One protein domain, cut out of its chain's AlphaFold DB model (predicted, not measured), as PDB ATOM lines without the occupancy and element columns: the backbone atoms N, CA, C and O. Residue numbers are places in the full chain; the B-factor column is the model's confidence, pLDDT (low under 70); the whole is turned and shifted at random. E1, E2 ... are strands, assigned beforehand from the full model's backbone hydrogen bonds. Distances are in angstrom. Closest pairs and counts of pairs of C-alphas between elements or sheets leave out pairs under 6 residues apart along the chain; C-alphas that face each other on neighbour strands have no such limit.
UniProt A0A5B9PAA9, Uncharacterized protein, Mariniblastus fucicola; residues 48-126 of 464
ATOM      1  N   LYS A  48      14.716  26.919  37.294       56.97
ATOM      2  CA  LYS A  48      14.089  27.711  36.221       56.97
ATOM      3  C   LYS A  48      12.753  27.110  35.781       56.97
ATOM      4  O   LYS A  48      12.611  25.896  35.660       56.97
ATOM      5  N   GLN A  49      11.784  27.989  35.529       64.00
ATOM      6  CA  GLN A  49      10.411  27.660  35.149       64.00
ATOM      7  C   GLN A  49      10.396  26.773  33.891       64.00
ATOM      8  O   GLN A  49      10.878  27.171  32.829       64.00
ATOM      9  N   LYS A  50       9.873  25.549  34.025       79.88
ATOM     10  CA  LYS A  50       9.652  24.640  32.894       79.88
ATOM     11  C   LYS A  50       8.541  25.212  32.019       79.88
ATOM     12  O   LYS A  50       7.532  25.680  32.545       79.88
ATOM     13  N   ARG A  51       8.721  25.179  30.699       86.06
ATOM     14  CA  ARG A  51       7.724  25.659  29.732       86.06
ATOM     15  C   ARG A  51       7.157  24.474  28.971       86.06
ATOM     16  O   ARG A  51       7.921  23.674  28.444       86.06
ATOM     17  N   SER A  52       5.836  24.362  28.935       86.25
ATOM     18  CA  SER A  52       5.144  23.354  28.135       86.25
ATOM     19  C   SER A  52       4.802  23.951  26.775       86.25
ATOM     20  O   SER A  52       4.267  25.057  26.725       86.25
ATOM     21  N   ILE A  53       5.119  23.242  25.696       89.06
ATOM     22  CA  ILE A  53       4.820  23.647  24.320       89.06
ATOM     23  C   ILE A  53       4.046  22.540  23.612       89.06
ATOM     24  O   ILE A  53       4.309  21.358  23.836       89.06
ATOM     25  N   GLU A  54       3.102  22.926  22.761       90.00
ATOM     26  CA  GLU A  54       2.421  21.999  21.860       90.00
ATOM     27  C   GLU A  54       3.271  21.822  20.596       90.00
ATOM     28  O   GLU A  54       3.758  22.786  20.006       90.00
ATOM     29  N   LEU A  55       3.479  20.569  20.212       87.69
ATOM     30  CA  LEU A  55       4.148  20.150  18.995       87.69
ATOM     31  C   LEU A  55       3.074  19.741  17.999       87.69
ATOM     32  O   LEU A  55       2.314  18.813  18.270       87.69
ATOM     33  N   VAL A  56       3.036  20.408  16.849       88.44
ATOM     34  CA  VAL A  56       2.099  20.097  15.767       88.44
ATOM     35  C   VAL A  56       2.899  19.736  14.523       88.44
ATOM     36  O   VAL A  56       3.731  20.520  14.070       88.44
ATOM     37  N   SER A  57       2.645  18.550  13.977       86.81
ATOM     38  CA  SER A  57       3.237  18.073  12.727       86.81
ATOM     39  C   SER A  57       2.177  17.938  11.634       86.81
ATOM     40  O   SER A  57       1.019  17.605  11.889       86.81
ATOM     41  N   HIS A  58       2.589  18.180  10.390       84.50
ATOM     42  CA  HIS A  58       1.752  17.971   9.207       84.50
ATOM     43  C   HIS A  58       1.631  16.479   8.852       84.50
ATOM     44  O   HIS A  58       0.653  16.061   8.229       84.50
ATOM     45  N   GLN A  59       2.611  15.675   9.267       85.69
ATOM     46  CA  GLN A  59       2.685  14.237   9.032       85.69
ATOM     47  C   GLN A  59       2.639  13.480  10.361       85.69
ATOM     48  O   GLN A  59       2.883  14.050  11.423       85.69
ATOM     49  N   TYR A  60       2.277  12.201  10.301       84.38
ATOM     50  CA  TYR A  60       2.355  11.335  11.470       84.38
ATOM     51  C   TYR A  60       3.821  11.063  11.792       84.38
ATOM     52  O   TYR A  60       4.546  10.505  10.971       84.38
ATOM     53  N   GLU A  61       4.241  11.470  12.983       85.31
ATOM     54  CA  GLU A  61       5.588  11.256  13.487       85.31
ATOM     55  C   GLU A  61       5.550  10.283  14.660       85.31
ATOM     56  O   GLU A  61       4.807  10.467  15.626       85.31
ATOM     57  N   MET A  62       6.384   9.250  14.584       84.19
ATOM     58  CA  MET A  62       6.529   8.271  15.654       84.19
ATOM     59  C   MET A  62       7.287   8.884  16.837       84.19
ATOM     60  O   MET A  62       8.523   8.894  16.846       84.19
ATOM     61  N   LEU A  63       6.569   9.340  17.861       85.38
ATOM     62  CA  LEU A  63       7.140   9.953  19.065       85.38
ATOM     63  C   LEU A  63       6.976   9.046  20.290       85.38
ATOM     64  O   LEU A  63       6.167   8.116  20.305       85.38
ATOM     65  N   GLY A  64       7.829   9.243  21.287       85.38
ATOM     66  CA  GLY A  64       7.849   8.524  22.556       85.38
ATOM     67  C   GLY A  64       7.796   9.476  23.746       85.38
ATOM     68  O   GLY A  64       8.387  10.557  23.745       85.38
ATOM     69  N   PHE A  65       7.075   9.079  24.793       84.94
ATOM     70  CA  PHE A  65       7.113   9.792  26.061       84.94
ATOM     71  C   PHE A  65       8.549   9.774  26.599       84.94
ATOM     72  O   PHE A  65       9.139   8.712  26.802       84.94
ATOM     73  N   GLY A  66       9.096  10.954  26.881       85.19
ATOM     74  CA  GLY A  66      10.459  11.118  27.379       85.19
ATOM     75  C   GLY A  66      11.521  11.338  26.302       85.19
ATOM     76  O   GLY A  66      12.669  11.600  26.685       85.19
ATOM     77  N   ASP A  67      11.160  11.309  25.011       87.81
ATOM     78  CA  ASP A  67      12.097  11.559  23.908       87.81
ATOM     79  C   ASP A  67      12.832  12.894  24.132       87.81
ATOM     80  O   ASP A  67      12.192  13.920  24.400       87.81
ATOM     81  N   PRO A  68      14.176  12.908  24.113       90.44
ATOM     82  CA  PRO A  68      14.951  14.093  24.448       90.44
ATOM     83  C   PRO A  68      14.897  15.139  23.331       90.44
ATOM     84  O   PRO A  68      14.941  14.814  22.147       90.44
ATOM     85  N   ILE A  69      14.865  16.411  23.735       90.44
ATOM     86  CA  ILE A  69      14.970  17.561  22.834       90.44
ATOM     87  C   ILE A  69      16.322  18.224  23.055       90.44
ATOM     88  O   ILE A  69      16.660  18.597  24.186       90.44
ATOM     89  N   PHE A  70      17.077  18.388  21.979       91.06
ATOM     90  CA  PHE A  70      18.399  18.992  21.973       91.06
ATOM     91  C   PHE A  70      18.405  20.311  21.208       91.06
ATOM     92  O   PHE A  70      17.699  20.464  20.221       91.06
ATOM     93  N   LEU A  71      19.220  21.253  21.662       89.38
ATOM     94  CA  LEU A  71      19.615  22.431  20.906       89.38
ATOM     95  C   LEU A  71      21.027  22.184  20.382       89.38
ATOM     96  O   LEU A  71      21.906  21.813  21.167       89.38
ATOM     97  N   ILE A  72      21.210  22.379  19.079       83.62
ATOM     98  CA  ILE A  72      22.520  22.368  18.431       83.62
ATOM     99  C   ILE A  72      22.933  23.833  18.266       83.62
ATOM    100  O   ILE A  72      22.210  24.603  17.639       83.62
ATOM    101  N   ASP A  73      24.048  24.208  18.885       79.12
ATOM    102  CA  ASP A  73      24.666  25.534  18.787       79.12
ATOM    103  C   ASP A  73      26.124  25.329  18.356       79.12
ATOM    104  O   ASP A  73      26.980  24.944  19.168       79.12
ATOM    105  N   GLY A  74      26.368  25.448  17.046       73.88
ATOM    106  CA  GLY A  74      27.617  25.038  16.401       73.88
ATOM    107  C   GLY A  74      27.949  23.566  16.677       73.88
ATOM    108  O   GLY A  74      27.158  22.669  16.392       73.88
ATOM    109  N   GLU A  75      29.111  23.315  17.285       68.44
ATOM    110  CA  GLU A  75      29.570  21.966  17.657       68.44
ATOM    111  C   GLU A  75      28.973  21.447  18.978       68.44
ATOM    112  O   GLU A  75      29.150  20.281  19.340       68.44
ATOM    113  N   THR A  76      28.265  22.289  19.738       74.75
ATOM    114  CA  THR A  76      27.758  21.903  21.058       74.75
ATOM    115  C   THR A  76      26.305  21.454  20.997       74.75
ATOM    116  O   THR A  76      25.432  22.141  20.473       74.75
ATOM    117  N   THR A  77      26.024  20.287  21.582       82.62
ATOM    118  CA  THR A  77      24.658  19.769  21.707       82.62
ATOM    119  C   THR A  77      24.227  19.772  23.164       82.62
ATOM    120  O   THR A  77      24.803  19.079  24.006       82.62
ATOM    121  N   THR A  78      23.189  20.546  23.477       86.06
ATOM    122  CA  THR A  78      22.675  20.686  24.844       86.06
ATOM    123  C   THR A  78      21.242  20.189  24.926       86.06
ATOM    124  O   THR A  78      20.386  20.605  24.152       86.06
ATOM    125  N   ARG A  79      20.933  19.322  25.898       87.06
ATOM    126  CA  ARG A  79      19.546  18.906  26.143       87.06
ATOM    127  C   ARG A  79      18.748  20.074  26.715       87.06
ATOM    128  O   ARG A  79      19.082  20.583  27.785       87.06
ATOM    129  N   VAL A  80      17.681  20.456  26.026       90.50
ATOM    130  CA  VAL A  80      16.813  21.593  26.366       90.50
ATOM    131  C   VAL A  80      15.381  21.181  26.690       90.50
ATOM    132  O   VAL A  80      14.588  22.027  27.084       90.50
ATOM    133  N   GLY A  81      15.035  19.898  26.574       90.06
ATOM    134  CA  GLY A  81      13.720  19.416  26.982       90.06
ATOM    135  C   GLY A  81      13.495  17.925  26.775       90.06
ATOM    136  O   GLY A  81      14.431  17.147  26.535       90.06
ATOM    137  N   ASN A  82      12.230  17.536  26.883       91.62
ATOM    138  CA  ASN A  82      11.736  16.208  26.547       91.62
ATOM    139  C   ASN A  82      10.268  16.246  26.111       91.62
ATOM    140  O   ASN A  82       9.508  17.097  26.574       91.62
ATOM    141  N   VAL A  83       9.850  15.283  25.294       89.00
ATOM    142  CA  VAL A  83       8.428  15.017  25.040       89.00
ATOM    143  C   VAL A  83       7.789  14.545  26.349       89.00
ATOM    144  O   VAL A  83       8.332  13.684  27.045       89.00
ATOM    145  N   SER A  84       6.678  15.164  26.733       87.00
ATOM    146  CA  SER A  84       5.983  14.944  28.007       87.00
ATOM    147  C   SER A  84       4.569  14.402  27.846       87.00
ATOM    148  O   SER A  84       4.015  13.905  28.816       87.00
ATOM    149  N   PHE A  85       3.974  14.490  26.661       85.12
ATOM    150  CA  PHE A  85       2.677  13.883  26.365       85.12
ATOM    151  C   PHE A  85       2.567  13.619  24.865       85.12
ATOM    152  O   PHE A  85       3.161  14.349  24.073       85.12
ATOM    153  N   ILE A  86       1.821  12.587  24.488       83.88
ATOM    154  CA  ILE A  86       1.527  12.245  23.098       83.88
ATOM    155  C   ILE A  86       0.013  12.148  22.976       83.88
ATOM    156  O   ILE A  86      -0.615  11.438  23.757       83.88
ATOM    157  N   ASP A  87      -0.558  12.870  22.016       82.44
ATOM    158  CA  ASP A  87      -1.975  12.767  21.695       82.44
ATOM    159  C   ASP A  87      -2.161  11.620  20.695       82.44
ATOM    160  O   ASP A  87      -1.762  11.718  19.532       82.44
ATOM    161  N   PHE A  88      -2.715  10.506  21.166       72.06
ATOM    162  CA  PHE A  88      -2.998   9.332  20.341       72.06
ATOM    163  C   PHE A  88      -4.402   9.365  19.710       72.06
ATOM    164  O   PHE A  88      -4.777   8.420  19.017       72.06
ATOM    165  N   GLY A  89      -5.181  10.435  19.918       67.12
ATOM    166  CA  GLY A  89      -6.609  10.463  19.596       67.12
ATOM    167  C   GLY A  89      -7.465   9.662  20.589       67.12
ATOM    168  O   GLY A  89      -6.958   9.015  21.509       67.12
ATOM    169  N   GLU A  90      -8.791   9.723  20.429       56.78
ATOM    170  CA  GLU A  90      -9.735   9.025  21.313       56.78
ATOM    171  C   GLU A  90      -9.517   7.498  21.265       56.78
ATOM    172  O   GLU A  90      -9.633   6.880  20.209       56.78
ATOM    173  N   GLY A  91      -9.216   6.887  22.421       56.09
ATOM    174  CA  GLY A  91      -9.187   5.427  22.602       56.09
ATOM    175  C   GLY A  91      -7.826   4.779  22.896       56.09
ATOM    176  O   GLY A  91      -7.780   3.563  23.065       56.09
ATOM    177  N   TYR A  92      -6.733   5.545  22.999       53.94
ATOM    178  CA  TYR A  92      -5.368   5.000  23.112       53.94
ATOM    179  C   TYR A  92      -4.544   5.649  24.249       53.94
ATOM    180  O   TYR A  92      -3.465   6.183  24.017       53.94
ATOM    181  N   GLU A  93      -5.023   5.609  25.499       54.34
ATOM    182  CA  GLU A  93      -4.304   6.208  26.649       54.34
ATOM    183  C   GLU A  93      -3.127   5.363  27.186       54.34
ATOM    184  O   GLU A  93      -2.306   5.858  27.958       54.34
ATOM    185  N   GLU A  94      -3.003   4.092  26.785       55.53
ATOM    186  CA  GLU A  94      -2.011   3.167  27.367       55.53
ATOM    187  C   GLU A  94      -0.641   3.161  26.667       55.53
ATOM    188  O   GLU A  94       0.325   2.594  27.188       55.53
ATOM    189  N   TYR A  95      -0.508   3.798  25.502       58.06
ATOM    190  CA  TYR A  95       0.724   3.724  24.721       58.06
ATOM    191  C   TYR A  95       1.727   4.794  25.159       58.06
ATOM    192  O   TYR A  95       1.434   5.979  25.242       58.06
ATOM    193  N   ARG A  96       2.973   4.386  25.428       71.50
ATOM    194  CA  ARG A  96       4.083   5.327  25.689       71.50
ATOM    195  C   ARG A  96       4.774   5.801  24.412       71.50
ATOM    196  O   ARG A  96       5.658   6.652  24.483       71.50
ATOM    197  N   ILE A  97       4.420   5.218  23.268       78.88
ATOM    198  CA  ILE A  97       5.052   5.410  21.963       78.88
ATOM    199  C   ILE A  97       3.988   5.240  20.877       78.88
ATOM    200  O   ILE A  97       3.221   4.284  20.942       78.88
ATOM    201  N   GLY A  98       3.986   6.099  19.858       79.00
ATOM    202  CA  GLY A  98       3.165   5.885  18.666       79.00
ATOM    203  C   GLY A  98       3.190   7.051  17.690       79.00
ATOM    204  O   GLY A  98       3.819   8.082  17.936       79.00
ATOM    205  N   ASP A  99       2.529   6.835  16.559       84.50
ATOM    206  CA  ASP A  99       2.430   7.798  15.471       84.50
ATOM    207  C   ASP A  99       1.413   8.881  15.812       84.50
ATOM    208  O   ASP A  99       0.227   8.609  15.998       84.50
ATOM    209  N   THR A 100       1.870  10.129  15.874       85.81
ATOM    210  CA  THR A 100       1.009  11.260  16.206       85.81
ATOM    211  C   THR A 100       1.285  12.477  15.331       85.81
ATOM    212  O   THR A 100       2.384  12.676  14.819       85.81
ATOM    213  N   LYS A 101       0.268  13.327  15.184       87.62
ATOM    214  CA  LYS A 101       0.407  14.688  14.649       87.62
ATOM    215  C   LYS A 101       0.532  15.737  15.751       87.62
ATOM    216  O   LYS A 101       0.843  16.887  15.446       87.62
ATOM    217  N   LYS A 102       0.256  15.365  17.004       87.75
ATOM    218  CA  LYS A 102       0.192  16.274  18.146       87.75
ATOM    219  C   LYS A 102       0.862  15.669  19.375       87.75
ATOM    220  O   LYS A 102       0.539  14.580  19.834       87.75
ATOM    221  N   ALA A 103       1.802  16.402  19.945       90.19
ATOM    222  CA  ALA A 103       2.455  16.019  21.187       90.19
ATOM    223  C   ALA A 103       2.684  17.256  22.048       90.19
ATOM    224  O   ALA A 103       2.630  18.379  21.565       90.19
ATOM    225  N   THR A 104       2.992  17.062  23.319       89.50
ATOM    226  CA  THR A 104       3.407  18.150  24.203       89.50
ATOM    227  C   THR A 104       4.839  17.908  24.624       89.50
ATOM    228  O   THR A 104       5.189  16.808  25.055       89.50
ATOM    229  N   ALA A 105       5.668  18.943  24.553       91.12
ATOM    230  CA  ALA A 105       7.032  18.918  25.047       91.12
ATOM    231  C   ALA A 105       7.221  19.850  26.238       91.12
ATOM    232  O   ALA A 105       6.710  20.966  26.280       91.12
ATOM    233  N   THR A 106       8.023  19.398  27.195       91.94
ATOM    234  CA  THR A 106       8.495  20.208  28.311       91.94
ATOM    235  C   THR A 106       9.907  20.692  28.009       91.94
ATOM    236  O   THR A 106      10.852  19.902  27.973       91.94
ATOM    237  N   LEU A 107      10.058  22.001  27.827       90.19
ATOM    238  CA  LEU A 107      11.344  22.670  27.712       90.19
ATOM    239  C   LEU A 107      11.865  23.089  29.090       90.19
ATOM    240  O   LEU A 107      11.143  23.647  29.924       90.19
ATOM    241  N   TYR A 108      13.143  22.823  29.320       88.38
ATOM    242  CA  TYR A 108      13.877  23.195  30.521       88.38
ATOM    243  C   TYR A 108      14.321  24.663  30.460       88.38
ATOM    244  O   TYR A 108      14.277  25.321  29.421       88.38
ATOM    245  N   GLY A 109      14.777  25.202  31.593       77.69
ATOM    246  CA  GLY A 109      15.143  26.616  31.711       77.69
ATOM    247  C   GLY A 109      16.393  27.061  30.946       77.69
ATOM    248  O   GLY A 109      16.729  28.245  30.963       77.69
ATOM    249  N   ASN A 110      17.108  26.129  30.320       80.44
ATOM    250  CA  ASN A 110      18.206  26.391  29.391       80.44
ATOM    251  C   ASN A 110      17.751  26.431  27.921       80.44
ATOM    252  O   ASN A 110      18.576  26.704  27.058       80.44
ATOM    253  N   ALA A 111      16.473  26.172  27.627       84.00
ATOM    254  CA  ALA A 111      15.935  26.332  26.284       84.00
ATOM    255  C   ALA A 111      15.834  27.824  25.906       84.00
ATOM    256  O   ALA A 111      15.414  28.626  26.751       84.00
ATOM    257  N   PRO A 112      16.146  28.207  24.654       84.38
ATOM    258  CA  PRO A 112      15.984  29.577  24.176       84.38
ATOM    259  C   PRO A 112      14.509  30.006  24.184       84.38
ATOM    260  O   PRO A 112      13.591  29.193  24.345       84.38
ATOM    261  N   VAL A 113      14.256  31.309  24.075       84.00
ATOM    262  CA  VAL A 113      12.890  31.808  23.870       84.00
ATOM    263  C   VAL A 113      12.476  31.472  22.445       84.00
ATOM    264  O   VAL A 113      13.187  31.833  21.515       84.00
ATOM    265  N   LEU A 114      11.358  30.758  22.299       84.81
ATOM    266  CA  LEU A 114      10.862  30.355  20.990       84.81
ATOM    267  C   LEU A 114      10.259  31.551  20.258       84.81
ATOM    268  O   LEU A 114       9.556  32.366  20.863       84.81
ATOM    269  N   THR A 115      10.505  31.620  18.958       83.69
ATOM    270  CA  THR A 115       9.983  32.640  18.051       83.69
ATOM    271  C   THR A 115       9.164  32.009  16.920       83.69
ATOM    272  O   THR A 115       9.351  30.830  16.605       83.69
ATOM    273  N   PRO A 116       8.234  32.757  16.294       79.44
ATOM    274  CA  PRO A 116       7.512  32.267  15.125       79.44
ATOM    275  C   PRO A 116       8.482  31.859  14.004       79.44
ATOM    276  O   PRO A 116       9.240  32.690  13.502       79.44
ATOM    277  N   GLY A 117       8.445  30.582  13.614       78.81
ATOM    278  CA  GLY A 117       9.346  29.987  12.619       78.81
ATOM    279  C   GLY A 117      10.344  28.970  13.182       78.81
ATOM    280  O   GLY A 117      10.992  28.284  12.396       78.81
ATOM    281  N   ASP A 118      10.445  28.833  14.505       87.00
ATOM    282  CA  ASP A 118      11.228  27.759  15.121       87.00
ATOM    283  C   ASP A 118      10.533  26.403  14.923       87.00
ATOM    284  O   ASP A 118       9.308  26.297  15.020       87.00
ATOM    285  N   TYR A 119      11.315  25.352  14.670       88.62
ATOM    286  CA  TYR A 119      10.792  24.007  14.429       88.62
ATOM    287  C   TYR A 119      11.665  22.926  15.071       88.62
ATOM    288  O   TYR A 119      12.834  23.138  15.401       88.62
ATOM    289  N   LEU A 120      11.079  21.743  15.258       88.88
ATOM    290  CA  LEU A 120      11.778  20.549  15.721       88.88
ATOM    291  C   LEU A 120      11.960  19.577  14.560       88.88
ATOM    292  O   LEU A 120      11.003  19.291  13.842       88.88
ATOM    293  N   LYS A 121      13.168  19.036  14.403       89.75
ATOM    294  CA  LYS A 121      13.438  17.923  13.488       89.75
ATOM    295  C   LYS A 121      13.523  16.626  14.286       89.75
ATOM    296  O   LYS A 121      14.254  16.564  15.273       89.75
ATOM    297  N   VAL A 122      12.764  15.614  13.876       88.69
ATOM    298  CA  VAL A 122      12.776  14.281  14.491       88.69
ATOM    299  C   VAL A 122      13.871  13.444  13.838       88.69
ATOM    300  O   VAL A 122      13.984  13.403  12.614       88.69
ATOM    301  N   HIS A 123      14.663  12.762  14.656       87.94
ATOM    302  CA  HIS A 123      15.700  11.830  14.223       87.94
ATOM    303  C   HIS A 123      15.424  10.452  14.808       87.94
ATOM    304  O   HIS A 123      14.871  10.341  15.906       87.94
ATOM    305  N   LYS A 124      15.813   9.404  14.078       83.94
ATOM    306  CA  LYS A 124      15.637   8.009  14.488       83.94
ATOM    307  C   LYS A 124      16.909   7.223  14.183       83.94
ATOM    308  O   LYS A 124      17.493   7.385  13.115       83.94
ATOM    309  N   THR A 125      17.323   6.369  15.109       78.38
ATOM    310  CA  THR A 125      18.425   5.425  14.900       78.38
ATOM    311  C   THR A 125      17.918   4.228  14.103       78.38
ATOM    312  O   THR A 125      16.872   3.672  14.448       78.38
ATOM    313  N   ASP A 126      18.665   3.808  13.077       74.00
ATOM    314  CA  ASP A 126      18.365   2.585  12.330       74.00
ATOM    315  C   ASP A 126      18.318   1.376  13.280       74.00
ATOM    316  O   ASP A 126      19.243   1.101  14.045       74.00
TER     317      ASP A 126
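This is residues 48 to 126 of the 464 residues of an uncharacterized protein of Mariniblastus fucicola (UniProt A0A5B9PAA9). Four strands form a strongly twisted sheet curled like part of a barrel, open between its edges E1 and E2, with E5 at the open side. The 79 printed residues hold five named strands, E1 to E5, and no named helix: all strand. The antiparallel sheet runs E1, E4, E3, E2. The whole is compact, radius of gyration of the C-alphas 13.0 A, spanning 40 by 32 by 22 A.

E1, residues 51 to 64, begins at C-alpha 51 (7.724, 25.659, 29.732), bends by 138 degrees at residue 60 and is 18.6 A long. E2 is residues 68 to 73. E3, residues 76 to 87, is 31.1 A long. E4, residues 97 to 107, bends by 115 degrees at residue 100. E5, residues 119 to 124, ends at C-alpha 124 (15.637, 8.009, 14.488).

E1 and E4 are antiparallel, with N 55 and O 103 within hydrogen-bond range at 2.7 A. Hairpins E2-E3, N 71 to O 78 2.8 A, and E3-E4, N 84 to O 104 2.8 A, form a meander, each strand the antiparallel neighbour of the one before; with E1 beside E4 this is a Greek key. E5 pairs with no named strand; its closest C-alpha to E1, Val 122 to Glu 61, is 7.9 A away.

The printed part has no cut. The link E4 to E5 is long, 11 residues. Residues 48 to 49, 75 and 89 to 95 have pLDDT under 70.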